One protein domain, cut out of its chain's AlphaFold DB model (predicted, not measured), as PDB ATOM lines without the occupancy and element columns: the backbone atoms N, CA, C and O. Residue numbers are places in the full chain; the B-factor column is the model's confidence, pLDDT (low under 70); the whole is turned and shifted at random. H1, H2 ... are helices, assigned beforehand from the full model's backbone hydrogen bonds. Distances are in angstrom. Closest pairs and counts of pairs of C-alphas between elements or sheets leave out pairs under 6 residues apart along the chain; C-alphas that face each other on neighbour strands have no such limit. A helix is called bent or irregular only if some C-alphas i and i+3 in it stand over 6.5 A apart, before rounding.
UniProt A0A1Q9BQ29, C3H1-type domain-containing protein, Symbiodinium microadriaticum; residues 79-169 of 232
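This is residues 79 to 169 of the 232 residues of the protein "C3H1-type domain-containing protein" of Symbiodinium microadriaticum (UniProt A0A1Q9BQ29). H1, H2, H3 and residues 139 to 153 of the long helix H4 make a compact head, and residues 154 to 167 of H4 stick out as an arm that makes the length. The printed part has 91 residues, of which 67 are in four named helices in the order H1 H2 H3 H4, with no named strand; its class is all helix, and the whole is loose, with a radius of gyration of the C-alphas of 16.1 A and spans of 54 by 33 by 22 A.

H1, residues 83 to 96, only just touches H4, residues 139 to 167, with 3 pairs of C-alphas within 8 A, the closest Val 84 and Ile 150 at 6.5 A. H2, residues 103 to 114, touches residues 139 to 142 of H4, the closest C-alphas Glu 107 and Phe 139 at 4.5 A. H3, residues 118 to 129, forms a helical hairpin with H4 at a shallow tilt of 32 degrees, the closest C-alphas Asp 123 and Ala 145 at 6.5 A. Every O i to N i+4 pair is within hydrogen-bond range in H1 and H4, 7 of 8 in H2 and 6 of 8 in H3.

H1 begins at C-alpha 83 (185.278, 177.613, 185.629). H3 is irregular, with C-alphas 119 and 122 7.9 A apart. H4, 42.0 A long, ends at C-alpha 167 (156.530, 169.998, 180.629).

The printed part has no cut and no long link. The pLDDT is under 70 at residues 98, 168 and 169.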
ATOM      1  N   VAL A  79     189.595 174.232 190.555       81.81
ATOM      2  CA  VAL A  79     189.290 172.987 191.272       81.81
ATOM      3  C   VAL A  79     188.044 172.351 190.658       81.81
ATOM      4  O   VAL A  79     187.042 173.036 190.439       81.81
ATOM      5  N   ASN A  80     188.095 171.042 190.382       80.44
ATOM      6  CA  ASN A  80     186.982 170.255 189.827       80.44
ATOM      7  C   ASN A  80     186.401 170.811 188.508       80.44
ATOM      8  O   ASN A  80     185.184 170.796 188.321       80.44
ATOM      9  N   ASP A  81     187.243 171.370 187.629       78.81
ATOM     10  CA  ASP A  81     186.833 172.009 186.363       78.81
ATOM     11  C   ASP A  81     185.751 173.098 186.529       78.81
ATOM     12  O   ASP A  81     184.994 173.432 185.606       78.81
ATOM     13  N   ASN A  82     185.653 173.688 187.725       84.69
ATOM     14  CA  ASN A  82     184.655 174.703 188.020       84.69
ATOM     15  C   ASN A  82     185.118 176.086 187.555       84.69
ATOM     16  O   ASN A  82     185.560 176.927 188.340       84.69
ATOM     17  N   LEU A  83     184.939 176.337 186.259       86.62
ATOM     18  CA  LEU A  83     185.278 177.613 185.629       86.62
ATOM     19  C   LEU A  83     184.569 178.813 186.284       86.62
ATOM     20  O   LEU A  83     185.155 179.881 186.403       86.62
ATOM     21  N   VAL A  84     183.324 178.652 186.747       87.31
ATOM     22  CA  VAL A  84     182.556 179.757 187.357       87.31
ATOM     23  C   VAL A  84     183.192 180.210 188.667       87.31
ATOM     24  O   VAL A  84     183.289 181.407 188.925       87.31
ATOM     25  N   GLN A  85     183.586 179.255 189.506       87.06
ATOM     26  CA  GLN A  85     184.233 179.550 190.779       87.06
ATOM     27  C   GLN A  85     185.646 180.090 190.567       87.06
ATOM     28  O   GLN A  85     186.026 181.042 191.237       87.06
ATOM     29  N   PHE A  86     186.377 179.543 189.595       89.56
ATOM     30  CA  PHE A  86     187.693 180.047 189.219       89.56
ATOM     31  C   PHE A  86     187.653 181.525 188.810       89.56
ATOM     32  O   PHE A  86     188.376 182.312 189.403       89.56
ATOM     33  N   ILE A  87     186.766 181.920 187.883       89.88
ATOM     34  CA  ILE A  87     186.654 183.328 187.450       89.88
ATOM     35  C   ILE A  87     186.277 184.245 188.619       89.88
ATOM     36  O   ILE A  87     186.866 185.303 188.777       89.88
ATOM     37  N   ARG A  88     185.361 183.822 189.499       87.12
ATOM     38  CA  ARG A  88     185.009 184.608 190.695       87.12
ATOM     39  C   ARG A  88     186.193 184.814 191.634       87.12
ATOM     40  O   ARG A  88     186.395 185.923 192.117       87.12
ATOM     41  N   ASN A  89     186.944 183.752 191.912       85.19
ATOM     42  CA  ASN A  89     188.123 183.830 192.770       85.19
ATOM     43  C   ASN A  89     189.202 184.703 192.119       85.19
ATOM     44  O   ASN A  89     189.788 185.542 192.792       85.19
ATOM     45  N   TRP A  90     189.396 184.559 190.808       89.00
ATOM     46  CA  TRP A  90     190.305 185.377 190.011       89.00
ATOM     47  C   TRP A  90     189.952 186.869 190.087       89.00
ATOM     48  O   TRP A  90     190.804 187.673 190.449       89.00
ATOM     49  N   ASP A  91     188.688 187.237 189.850       86.31
ATOM     50  CA  ASP A  91     188.217 188.627 189.943       86.31
ATOM     51  C   ASP A  91     188.348 189.183 191.372       86.31
ATOM     52  O   ASP A  91     188.676 190.356 191.558       86.31
ATOM     53  N   THR A  92     188.111 188.345 192.387       83.25
ATOM     54  CA  THR A  92     188.231 188.727 193.804       83.25
ATOM     55  C   THR A  92     189.676 189.052 194.161       83.25
ATOM     56  O   THR A  92     189.929 190.092 194.762       83.25
ATOM     57  N   VAL A  93     190.615 188.191 193.756       84.44
ATOM     58  CA  VAL A  93     192.045 188.413 193.981       84.44
ATOM     59  C   VAL A  93     192.494 189.655 193.223       84.44
ATOM     60  O   VAL A  93     193.011 190.567 193.853       84.44
ATOM     61  N   LEU A  94     192.190 189.772 191.924       83.75
ATOM     62  CA  LEU A  94     192.551 190.953 191.127       83.75
ATOM     63  C   LEU A  94     192.011 192.268 191.701       83.75
ATOM     64  O   LEU A  94     192.693 193.284 191.618       83.75
ATOM     65  N   SER A  95     190.818 192.253 192.299       79.81
ATOM     66  CA  SER A  95     190.235 193.432 192.953       79.81
ATOM     67  C   SER A  95     190.955 193.821 194.250       79.81
ATOM     68  O   SER A  95     190.866 194.973 194.671       79.81
ATOM     69  N   GLY A  96     191.629 192.868 194.901       72.00
ATOM     70  CA  GLY A  96     192.427 193.094 196.108       72.00
ATOM     71  C   GLY A  96     193.833 193.627 195.825       72.00
ATOM     72  O   GLY A  96     194.391 194.325 196.672       72.00
ATOM     73  N   ILE A  97     194.371 193.365 194.628       78.94
ATOM     74  CA  ILE A  97     195.738 193.748 194.270       78.94
ATOM     75  C   ILE A  97     195.862 195.267 194.117       78.94
ATOM     76  O   ILE A  97     195.212 195.886 193.275       78.94
ATOM     77  N   LYS A  98     196.776 195.886 194.876       68.38
ATOM     78  CA  LYS A  98     197.009 197.347 194.806       68.38
ATOM     79  C   LYS A  98     197.671 197.812 193.509       68.38
ATOM     80  O   LYS A  98     197.453 198.943 193.078       68.38
ATOM     81  N   LYS A  99     198.535 196.980 192.927       72.56
ATOM     82  CA  LYS A  99     199.240 197.259 191.671       72.56
ATOM     83  C   LYS A  99     199.002 196.109 190.709       72.56
ATOM     84  O   LYS A  99     199.611 195.053 190.861       72.56
ATOM     85  N   THR A 100     198.138 196.334 189.727       71.69
ATOM     86  CA  THR A 100     197.814 195.334 188.710       71.69
ATOM     87  C   THR A 100     199.102 194.815 188.054       71.69
ATOM     88  O   THR A 100     199.922 195.632 187.612       71.69
ATOM     89  N   PRO A 101     199.324 193.488 188.030       78.12
ATOM     90  CA  PRO A 101     200.439 192.881 187.312       78.12
ATOM     91  C   PRO A 101     200.375 193.208 185.817       78.12
ATOM     92  O   PRO A 101     199.321 193.591 185.313       78.12
ATOM     93  N   SER A 102     201.491 193.049 185.101       82.94
ATOM     94  CA  SER A 102     201.470 193.194 183.643       82.94
ATOM     95  C   SER A 102     200.569 192.145 182.994       82.94
ATOM     96  O   SER A 102     200.465 191.010 183.474       82.94
ATOM     97  N   ASP A 103     199.966 192.520 181.868       82.62
ATOM     98  CA  ASP A 103     199.088 191.646 181.088       82.62
ATOM     99  C   ASP A 103     199.777 190.326 180.713       82.62
ATOM    100  O   ASP A 103     199.150 189.279 180.830       82.62
ATOM    101  N   ASP A 104     201.080 190.335 180.409       82.56
ATOM    102  CA  ASP A 104     201.852 189.117 180.105       82.56
ATOM    103  C   ASP A 104     201.848 188.100 181.264       82.56
ATOM    104  O   ASP A 104     201.759 186.884 181.068       82.56
ATOM    105  N   VAL A 105     201.936 188.589 182.508       84.12
ATOM    106  CA  VAL A 105     201.909 187.730 183.700       84.12
ATOM    107  C   VAL A 105     200.507 187.163 183.881       84.12
ATOM    108  O   VAL A 105     200.361 185.954 184.071       84.12
ATOM    109  N   LEU A 106     199.476 188.004 183.761       86.19
ATOM    110  CA  LEU A 106     198.077 187.579 183.847       86.19
ATOM    111  C   LEU A 106     197.740 186.539 182.779       86.19
ATOM    112  O   LEU A 106     197.139 185.513 183.090       86.19
ATOM    113  N   GLU A 107     198.188 186.769 181.550       87.56
ATOM    114  CA  GLU A 107     198.043 185.864 180.419       87.56
ATOM    115  C   GLU A 107     198.688 184.509 180.705       87.56
ATOM    116  O   GLU A 107     198.017 183.480 180.617       87.56
ATOM    117  N   SER A 108     199.955 184.492 181.129       87.00
ATOM    118  CA  SER A 108     200.673 183.245 181.409       87.00
ATOM    119  C   SER A 108     200.010 182.411 182.516       87.00
ATOM    120  O   SER A 108     199.858 181.190 182.387       87.00
ATOM    121  N   LEU A 109     199.564 183.066 183.593       87.88
ATOM    122  CA  LEU A 109     198.920 182.419 184.733       87.88
ATOM    123  C   LEU A 109     197.526 181.908 184.377       87.88
ATOM    124  O   LEU A 109     197.181 180.775 184.727       87.88
ATOM    125  N   PHE A 110     196.747 182.707 183.648       89.44
ATOM    126  CA  PHE A 110     195.403 182.343 183.222       89.44
ATOM    127  C   PHE A 110     195.439 181.204 182.198       89.44
ATOM    128  O   PHE A 110     194.743 180.197 182.366       89.44
ATOM    129  N   HIS A 111     196.316 181.295 181.196       87.88
ATOM    130  CA  HIS A 111     196.517 180.260 180.184       87.88
ATOM    131  C   HIS A 111     196.901 178.913 180.814       87.88
ATOM    132  O   HIS A 111     196.312 177.883 180.479       87.88
ATOM    133  N   ARG A 112     197.809 178.910 181.805       88.56
ATOM    134  CA  ARG A 112     198.227 177.692 182.524       88.56
ATOM    135  C   ARG A 112     197.057 176.920 183.142       88.56
ATOM    136  O   ARG A 112     197.111 175.689 183.197       88.56
ATOM    137  N   GLN A 113     196.019 177.617 183.608       88.12
ATOM    138  CA  GLN A 113     194.842 176.972 184.199       88.12
ATOM    139  C   GLN A 113     193.760 176.656 183.178       88.12
ATOM    140  O   GLN A 113     193.136 175.598 183.265       88.12
ATOM    141  N   VAL A 114     193.545 177.531 182.199       86.31
ATOM    142  CA  VAL A 114     192.510 177.337 181.180       86.31
ATOM    143  C   VAL A 114     192.872 176.221 180.198       86.31
ATOM    144  O   VAL A 114     191.981 175.469 179.816       86.31
ATOM    145  N   ASN A 115     194.157 176.020 179.883       85.88
ATOM    146  CA  ASN A 115     194.616 174.921 179.021       85.88
ATOM    147  C   ASN A 115     194.262 173.530 179.593       85.88
ATOM    148  O   ASN A 115     193.963 172.585 178.867       85.88
ATOM    149  N   LYS A 116     194.200 173.392 180.922       84.31
ATOM    150  CA  LYS A 116     193.801 172.127 181.566       84.31
ATOM    151  C   LYS A 116     192.301 171.843 181.454       84.31
ATOM    152  O   LYS A 116     191.882 170.701 181.635       84.31
ATOM    153  N   ASN A 117     191.485 172.860 181.180       82.88
ATOM    154  CA  ASN A 117     190.036 172.743 181.182       82.88
ATOM    155  C   ASN A 117     189.498 172.347 179.801       82.88
ATOM    156  O   ASN A 117     189.550 173.110 178.837       82.88
ATOM    157  N   LYS A 118     188.842 171.185 179.736       84.06
ATOM    158  CA  LYS A 118     188.213 170.673 178.506       84.06
ATOM    159  C   LYS A 118     187.117 171.588 177.955       84.06
ATOM    160  O   LYS A 118     186.874 171.585 176.754       84.06
ATOM    161  N   ALA A 119     186.457 172.367 178.812       82.69
ATOM    162  CA  ALA A 119     185.360 173.243 178.414       82.69
ATOM    163  C   ALA A 119     185.800 174.419 177.524       82.69
ATOM    164  O   ALA A 119     184.984 174.944 176.776       82.69
ATOM    165  N   LEU A 120     187.073 174.821 177.603       86.31
ATOM    166  CA  LEU A 120     187.636 175.938 176.837       86.31
ATOM    167  C   LEU A 120     188.676 175.485 175.805       86.31
ATOM    168  O   LEU A 120     189.301 176.321 175.164       86.31
ATOM    169  N   ALA A 121     188.838 174.175 175.595       86.38
ATOM    170  CA  ALA A 121     189.866 173.619 174.716       86.38
ATOM    171  C   ALA A 121     189.811 174.171 173.276       86.38
ATOM    172  O   ALA A 121     190.849 174.352 172.646       86.38
ATOM    173  N   HIS A 122     188.613 174.469 172.757       87.62
ATOM    174  CA  HIS A 122     188.459 175.073 171.431       87.62
ATOM    175  C   HIS A 122     189.032 176.496 171.374       87.62
ATOM    176  O   HIS A 122     189.806 176.806 170.473       87.62
ATOM    177  N   ASP A 123     188.688 177.334 172.353       87.38
ATOM    178  CA  ASP A 123     189.155 178.720 172.418       87.38
ATOM    179  C   ASP A 123     190.664 178.790 172.716       87.38
ATOM    180  O   ASP A 123     191.366 179.626 172.151       87.38
ATOM    181  N   VAL A 124     191.189 177.864 173.528       88.12
ATOM    182  CA  VAL A 124     192.638 177.723 173.775       88.12
ATOM    183  C   VAL A 124     193.384 177.354 172.496       88.12
ATOM    184  O   VAL A 124     194.418 177.943 172.206       88.12
ATOM    185  N   ALA A 125     192.849 176.439 171.684       87.81
ATOM    186  CA  ALA A 125     193.481 176.070 170.419       87.81
ATOM    187  C   ALA A 125     193.524 177.234 169.412       87.81
ATOM    188  O   ALA A 125     194.429 177.285 168.580       87.81
ATOM    189  N   ILE A 126     192.559 178.161 169.464       88.06
ATOM    190  CA  ILE A 126     192.588 179.399 168.669       88.06
ATOM    191  C   ILE A 126     193.703 180.312 169.183       88.06
ATOM    192  O   ILE A 126     194.538 180.754 168.399       88.06
ATOM    193  N   TYR A 127     193.762 180.512 170.498       87.81
ATOM    194  CA  TYR A 127     194.793 181.312 171.155       87.81
ATOM    195  C   TYR A 127     196.222 180.796 170.881       87.81
ATOM    196  O   TYR A 127     197.108 181.578 170.547       87.81
ATOM    197  N   GLU A 128     196.464 179.482 170.949       86.19
ATOM    198  CA  GLU A 128     197.790 178.893 170.692       86.19
ATOM    199  C   GLU A 128     198.247 179.054 169.232       86.19
ATOM    200  O   GLU A 128     199.445 179.130 168.960       86.19
ATOM    201  N   ARG A 129     197.299 179.109 168.287       86.88
ATOM    202  CA  ARG A 129     197.571 179.310 166.852       86.88
ATOM    203  C   ARG A 129     197.707 180.780 166.469       86.88
ATOM    204  O   ARG A 129     198.160 181.070 165.363       86.88
ATOM    205  N   ALA A 130     197.279 181.685 167.341       87.00
ATOM    206  CA  ALA A 130     197.304 183.111 167.089       87.00
ATOM    207  C   ALA A 130     198.746 183.651 167.089       87.00
ATOM    208  O   ALA A 130     199.644 183.135 167.763       87.00
ATOM    209  N   ILE A 131     198.967 184.702 166.302       83.12
ATOM    210  CA  ILE A 131     200.278 185.349 166.153       83.12
ATOM    211  C   ILE A 131     200.573 186.181 167.409       83.12
ATOM    212  O   ILE A 131     199.663 186.796 167.973       83.12
ATOM    213  N   ASP A 132     201.838 186.227 167.830       76.19
ATOM    214  CA  ASP A 132     202.292 187.086 168.931       76.19
ATOM    215  C   ASP A 132     201.954 188.558 168.643       76.19
ATOM    216  O   ASP A 132     202.296 189.093 167.588       76.19
ATOM    217  N   GLY A 133     201.231 189.201 169.565       71.94
ATOM    218  CA  GLY A 133     200.743 190.577 169.413       71.94
ATOM    219  C   GLY A 133     199.415 190.726 168.656       71.94
ATOM    220  O   GLY A 133     198.942 191.846 168.468       71.94
ATOM    221  N   SER A 134     198.787 189.626 168.229       80.19
ATOM    222  CA  SER A 134     197.411 189.660 167.723       80.19
ATOM    223  C   SER A 134     196.404 189.834 168.871       80.19
ATOM    224  O   SER A 134     196.657 189.373 169.984       80.19
ATOM    225  N   PRO A 135     195.221 190.431 168.626       78.69
ATOM    226  CA  PRO A 135     194.193 190.587 169.661       78.69
ATOM    227  C   PRO A 135     193.674 189.244 170.201       78.69
ATOM    228  O   PRO A 135     193.118 189.187 171.295       78.69
ATOM    229  N   GLU A 136     193.862 188.164 169.442       77.75
ATOM    230  CA  GLU A 136     193.485 186.797 169.805       77.75
ATOM    231  C   GLU A 136     194.508 186.130 170.738       77.75
ATOM    232  O   GLU A 136     194.166 185.164 171.417       77.75
ATOM    233  N   LYS A 137     195.726 186.680 170.833       82.31
ATOM    234  CA  LYS A 137     196.779 186.265 171.765       82.31
ATOM    235  C   LYS A 137     196.929 187.284 172.887       82.31
ATOM    236  O   LYS A 137     197.939 187.965 173.007       82.31
ATOM    237  N   THR A 138     195.840 187.443 173.633       86.38
ATOM    238  CA  THR A 138     195.765 188.344 174.783       86.38
ATOM    239  C   THR A 138     195.027 187.673 175.934       86.38
ATOM    240  O   THR A 138     194.114 186.859 175.726       86.38
ATOM    241  N   PHE A 139     195.343 188.081 177.165       86.44
ATOM    242  CA  PHE A 139     194.543 187.749 178.347       86.44
ATOM    243  C   PHE A 139     193.046 188.054 178.139       86.44
ATOM    244  O   PHE A 139     192.183 187.245 178.495       86.44
ATOM    245  N   GLU A 140     192.721 189.192 177.517       88.00
ATOM    246  CA  GLU A 140     191.340 189.629 177.305       88.00
ATOM    247  C   GLU A 140     190.542 188.646 176.433       88.00
ATOM    248  O   GLU A 140     189.372 188.372 176.720       88.00
ATOM    249  N   PHE A 141     191.164 188.069 175.398       88.81
ATOM    250  CA  PHE A 141     190.527 187.059 174.552       88.81
ATOM    251  C   PHE A 141     190.131 185.816 175.359       88.81
ATOM    252  O   PHE A 141     188.962 185.414 175.347       88.81
ATOM    253  N   LEU A 142     191.075 185.255 176.122       88.06
ATOM    254  CA  LEU A 142     190.837 184.077 176.961       88.06
ATOM    255  C   LEU A 142     189.784 184.356 178.043       88.06
ATOM    256  O   LEU A 142     188.894 183.534 178.287       88.06
ATOM    257  N   TYR A 143     189.832 185.534 178.663       90.44
ATOM    258  CA  TYR A 143     188.872 185.940 179.686       90.44
ATOM    259  C   TYR A 143     187.454 186.129 179.113       90.44
ATOM    260  O   TYR A 143     186.460 185.690 179.709       90.44
ATOM    261  N   LYS A 144     187.329 186.720 177.916       90.94
ATOM    262  CA  LYS A 144     186.049 186.838 177.196       90.94
ATOM    263  C   LYS A 144     185.501 185.474 176.784       90.94
ATOM    264  O   LYS A 144     184.293 185.253 176.916       90.94
ATOM    265  N   ALA A 145     186.351 184.564 176.312       89.25
ATOM    266  CA  ALA A 145     185.961 183.197 175.973       89.25
ATOM    267  C   ALA A 145     185.406 182.454 177.201       89.25
ATOM    268  O   ALA A 145     184.292 181.921 177.160       89.25
ATOM    269  N   ALA A 146     186.103 182.539 178.339       89.81
ATOM    270  CA  ALA A 146     185.648 181.964 179.603       89.81
ATOM    271  C   ALA A 146     184.268 182.497 180.029       89.81
ATOM    272  O   ALA A 146     183.355 181.720 180.330       89.81
ATOM    273  N   ASN A 147     184.075 183.817 179.998       90.00
ATOM    274  CA  ASN A 147     182.796 184.439 180.342       90.00
ATOM    275  C   ASN A 147     181.667 184.068 179.372       90.00
ATOM    276  O   ASN A 147     180.537 183.815 179.803       90.00
ATOM    277  N   ARG A 148     181.958 183.976 178.070       91.00
ATOM    278  CA  ARG A 148     181.001 183.517 177.055       91.00
ATOM    279  C   ARG A 148     180.518 182.102 177.357       91.00
ATOM    280  O   ARG A 148     179.309 181.870 177.374       91.00
ATOM    281  N   HIS A 149     181.437 181.190 177.670       88.62
ATOM    282  CA  HIS A 149     181.103 179.816 178.034       88.62
ATOM    283  C   HIS A 149     180.250 179.750 179.316       88.62
ATOM    284  O   HIS A 149     179.236 179.047 179.364       88.62
ATOM    285  N   ILE A 150     180.589 180.532 180.348       89.06
ATOM    286  CA  ILE A 150     179.785 180.624 181.582       89.06
ATOM    287  C   ILE A 150     178.363 181.115 181.281       89.06
ATOM    288  O   ILE A 150     177.391 180.537 181.777       89.06
ATOM    289  N   ASN A 151     178.228 182.169 180.477       88.00
ATOM    290  CA  ASN A 151     176.933 182.752 180.132       88.00
ATOM    291  C   ASN A 151     176.081 181.802 179.283       88.00
ATOM    292  O   ASN A 151     174.890 181.653 179.560       88.00
ATOM    293  N   ALA A 152     176.687 181.094 178.326       87.12
ATOM    294  CA  ALA A 152     176.013 180.057 177.549       87.12
ATOM    295  C   ALA A 152     175.453 178.949 178.459       87.12
ATOM    296  O   ALA A 152     174.266 178.632 178.395       87.12
ATOM    297  N   LYS A 153     176.266 178.451 179.401       86.88
ATOM    298  CA  LYS A 153     175.854 177.415 180.364       86.88
ATOM    299  C   LYS A 153     174.762 177.892 181.331       86.88
ATOM    300  O   LYS A 153     173.916 177.106 181.759       86.88
ATOM    301  N   ARG A 154     174.752 179.179 181.698       87.00
ATOM    302  CA  ARG A 154     173.657 179.786 182.484       87.00
ATOM    303  C   ARG A 154     172.358 179.840 181.682       87.00
ATOM    304  O   ARG A 154     171.306 179.498 182.220       87.00
ATOM    305  N   LEU A 155     172.428 180.249 180.416       85.06
ATOM    306  CA  LEU A 155     171.264 180.317 179.536       85.06
ATOM    307  C   LEU A 155     170.660 178.929 179.294       85.06
ATOM    308  O   LEU A 155     169.442 178.786 179.358       85.06
ATOM    309  N   GLU A 156     171.498 177.915 179.079       86.25
ATOM    310  CA  GLU A 156     171.081 176.516 178.937       86.25
ATOM    311  C   GLU A 156     170.324 176.028 180.179       86.25
ATOM    312  O   GLU A 156     169.171 175.621 180.075       86.25
ATOM    313  N   LYS A 157     170.893 176.200 181.382       86.19
ATOM    314  CA  LYS A 157     170.209 175.848 182.641       86.19
ATOM    315  C   LYS A 157     168.876 176.576 182.824       86.19
ATOM    316  O   LYS A 157     167.919 175.993 183.337       86.19
ATOM    317  N   ASN A 158     168.805 177.848 182.435       84.62
ATOM    318  CA  ASN A 158     167.567 178.621 182.505       84.62
ATOM    319  C   ASN A 158     166.520 178.091 181.517       84.62
ATOM    320  O   ASN A 158     165.358 177.938 181.894       84.62
ATOM    321  N   ARG A 159     166.926 177.766 180.285       84.69
ATOM    322  CA  ARG A 159     166.054 177.143 179.279       84.69
ATOM    323  C   ARG A 159     165.551 175.783 179.745       84.69
ATOM    324  O   ARG A 159     164.348 175.561 179.696       84.69
ATOM    325  N   ASP A 160     166.416 174.937 180.294       85.75
ATOM    326  CA  ASP A 160     166.036 173.634 180.846       85.75
ATOM    327  C   ASP A 160     165.043 173.760 181.998       85.75
ATOM    328  O   ASP A 160     164.090 172.988 182.098       85.75
ATOM    329  N   ARG A 161     165.235 174.749 182.881       79.75
ATOM    330  CA  ARG A 161     164.287 175.023 183.966       79.75
ATOM    331  C   ARG A 161     162.921 175.432 183.416       79.75
ATOM    332  O   ARG A 161     161.915 174.923 183.906       79.75
ATOM    333  N   MET A 162     162.876 176.304 182.407       78.50
ATOM    334  CA  MET A 162     161.615 176.702 181.770       78.50
ATOM    335  C   MET A 162     160.966 175.544 181.006       78.50
ATOM    336  O   MET A 162     159.760 175.353 181.114       78.50
ATOM    337  N   ALA A 163     161.749 174.724 180.304       81.25
ATOM    338  CA  ALA A 163     161.259 173.539 179.606       81.25
ATOM    339  C   ALA A 163     160.672 172.510 180.583       81.25
ATOM    340  O   ALA A 163     159.583 171.996 180.348       81.25
ATOM    341  N   LYS A 164     161.331 172.262 181.725       80.56
ATOM    342  CA  LYS A 164     160.806 171.392 182.792       80.56
ATOM    343  C   LYS A 164     159.518 171.937 183.406       80.56
ATOM    344  O   LYS A 164     158.616 171.160 183.687       80.56
ATOM    345  N   GLN A 165     159.410 173.252 183.596       76.38
ATOM    346  CA  GLN A 165     158.181 173.886 184.089       76.38
ATOM    347  C   GLN A 165     157.039 173.811 183.069       76.38
ATOM    348  O   GLN A 165     155.907 173.527 183.448       76.38
ATOM    349  N   ALA A 166     157.331 174.005 181.783       74.50
ATOM    350  CA  ALA A 166     156.353 173.850 180.710       74.50
ATOM    351  C   ALA A 166     155.895 172.388 180.561       74.50
ATOM    352  O   ALA A 166     154.706 172.130 180.395       74.50
ATOM    353  N   ALA A 167     156.819 171.429 180.687       72.56
ATOM    354  CA  ALA A 167     156.530 169.998 180.629       72.56
ATOM    355  C   ALA A 167     155.783 169.475 181.869       72.56
ATOM    356  O   ALA A 167     155.029 168.513 181.762       72.56
ATOM    357  N   ALA A 168     155.961 170.105 183.036       68.19
ATOM    358  CA  ALA A 168     155.268 169.722 184.266       68.19
ATOM    359  C   ALA A 168     153.762 170.047 184.252       68.19
ATOM    360  O   ALA A 168     153.032 169.511 185.082       68.19
ATOM    361  N   GLY A 169     153.294 170.876 183.310       58.19
ATOM    362  CA  GLY A 169     151.896 171.291 183.213       58.19
ATOM    363  C   GLY A 169     151.440 172.148 184.403       58.19
ATOM    364  O   GLY A 169     151.896 172.010 185.536       58.19
TER     365      GLY A 169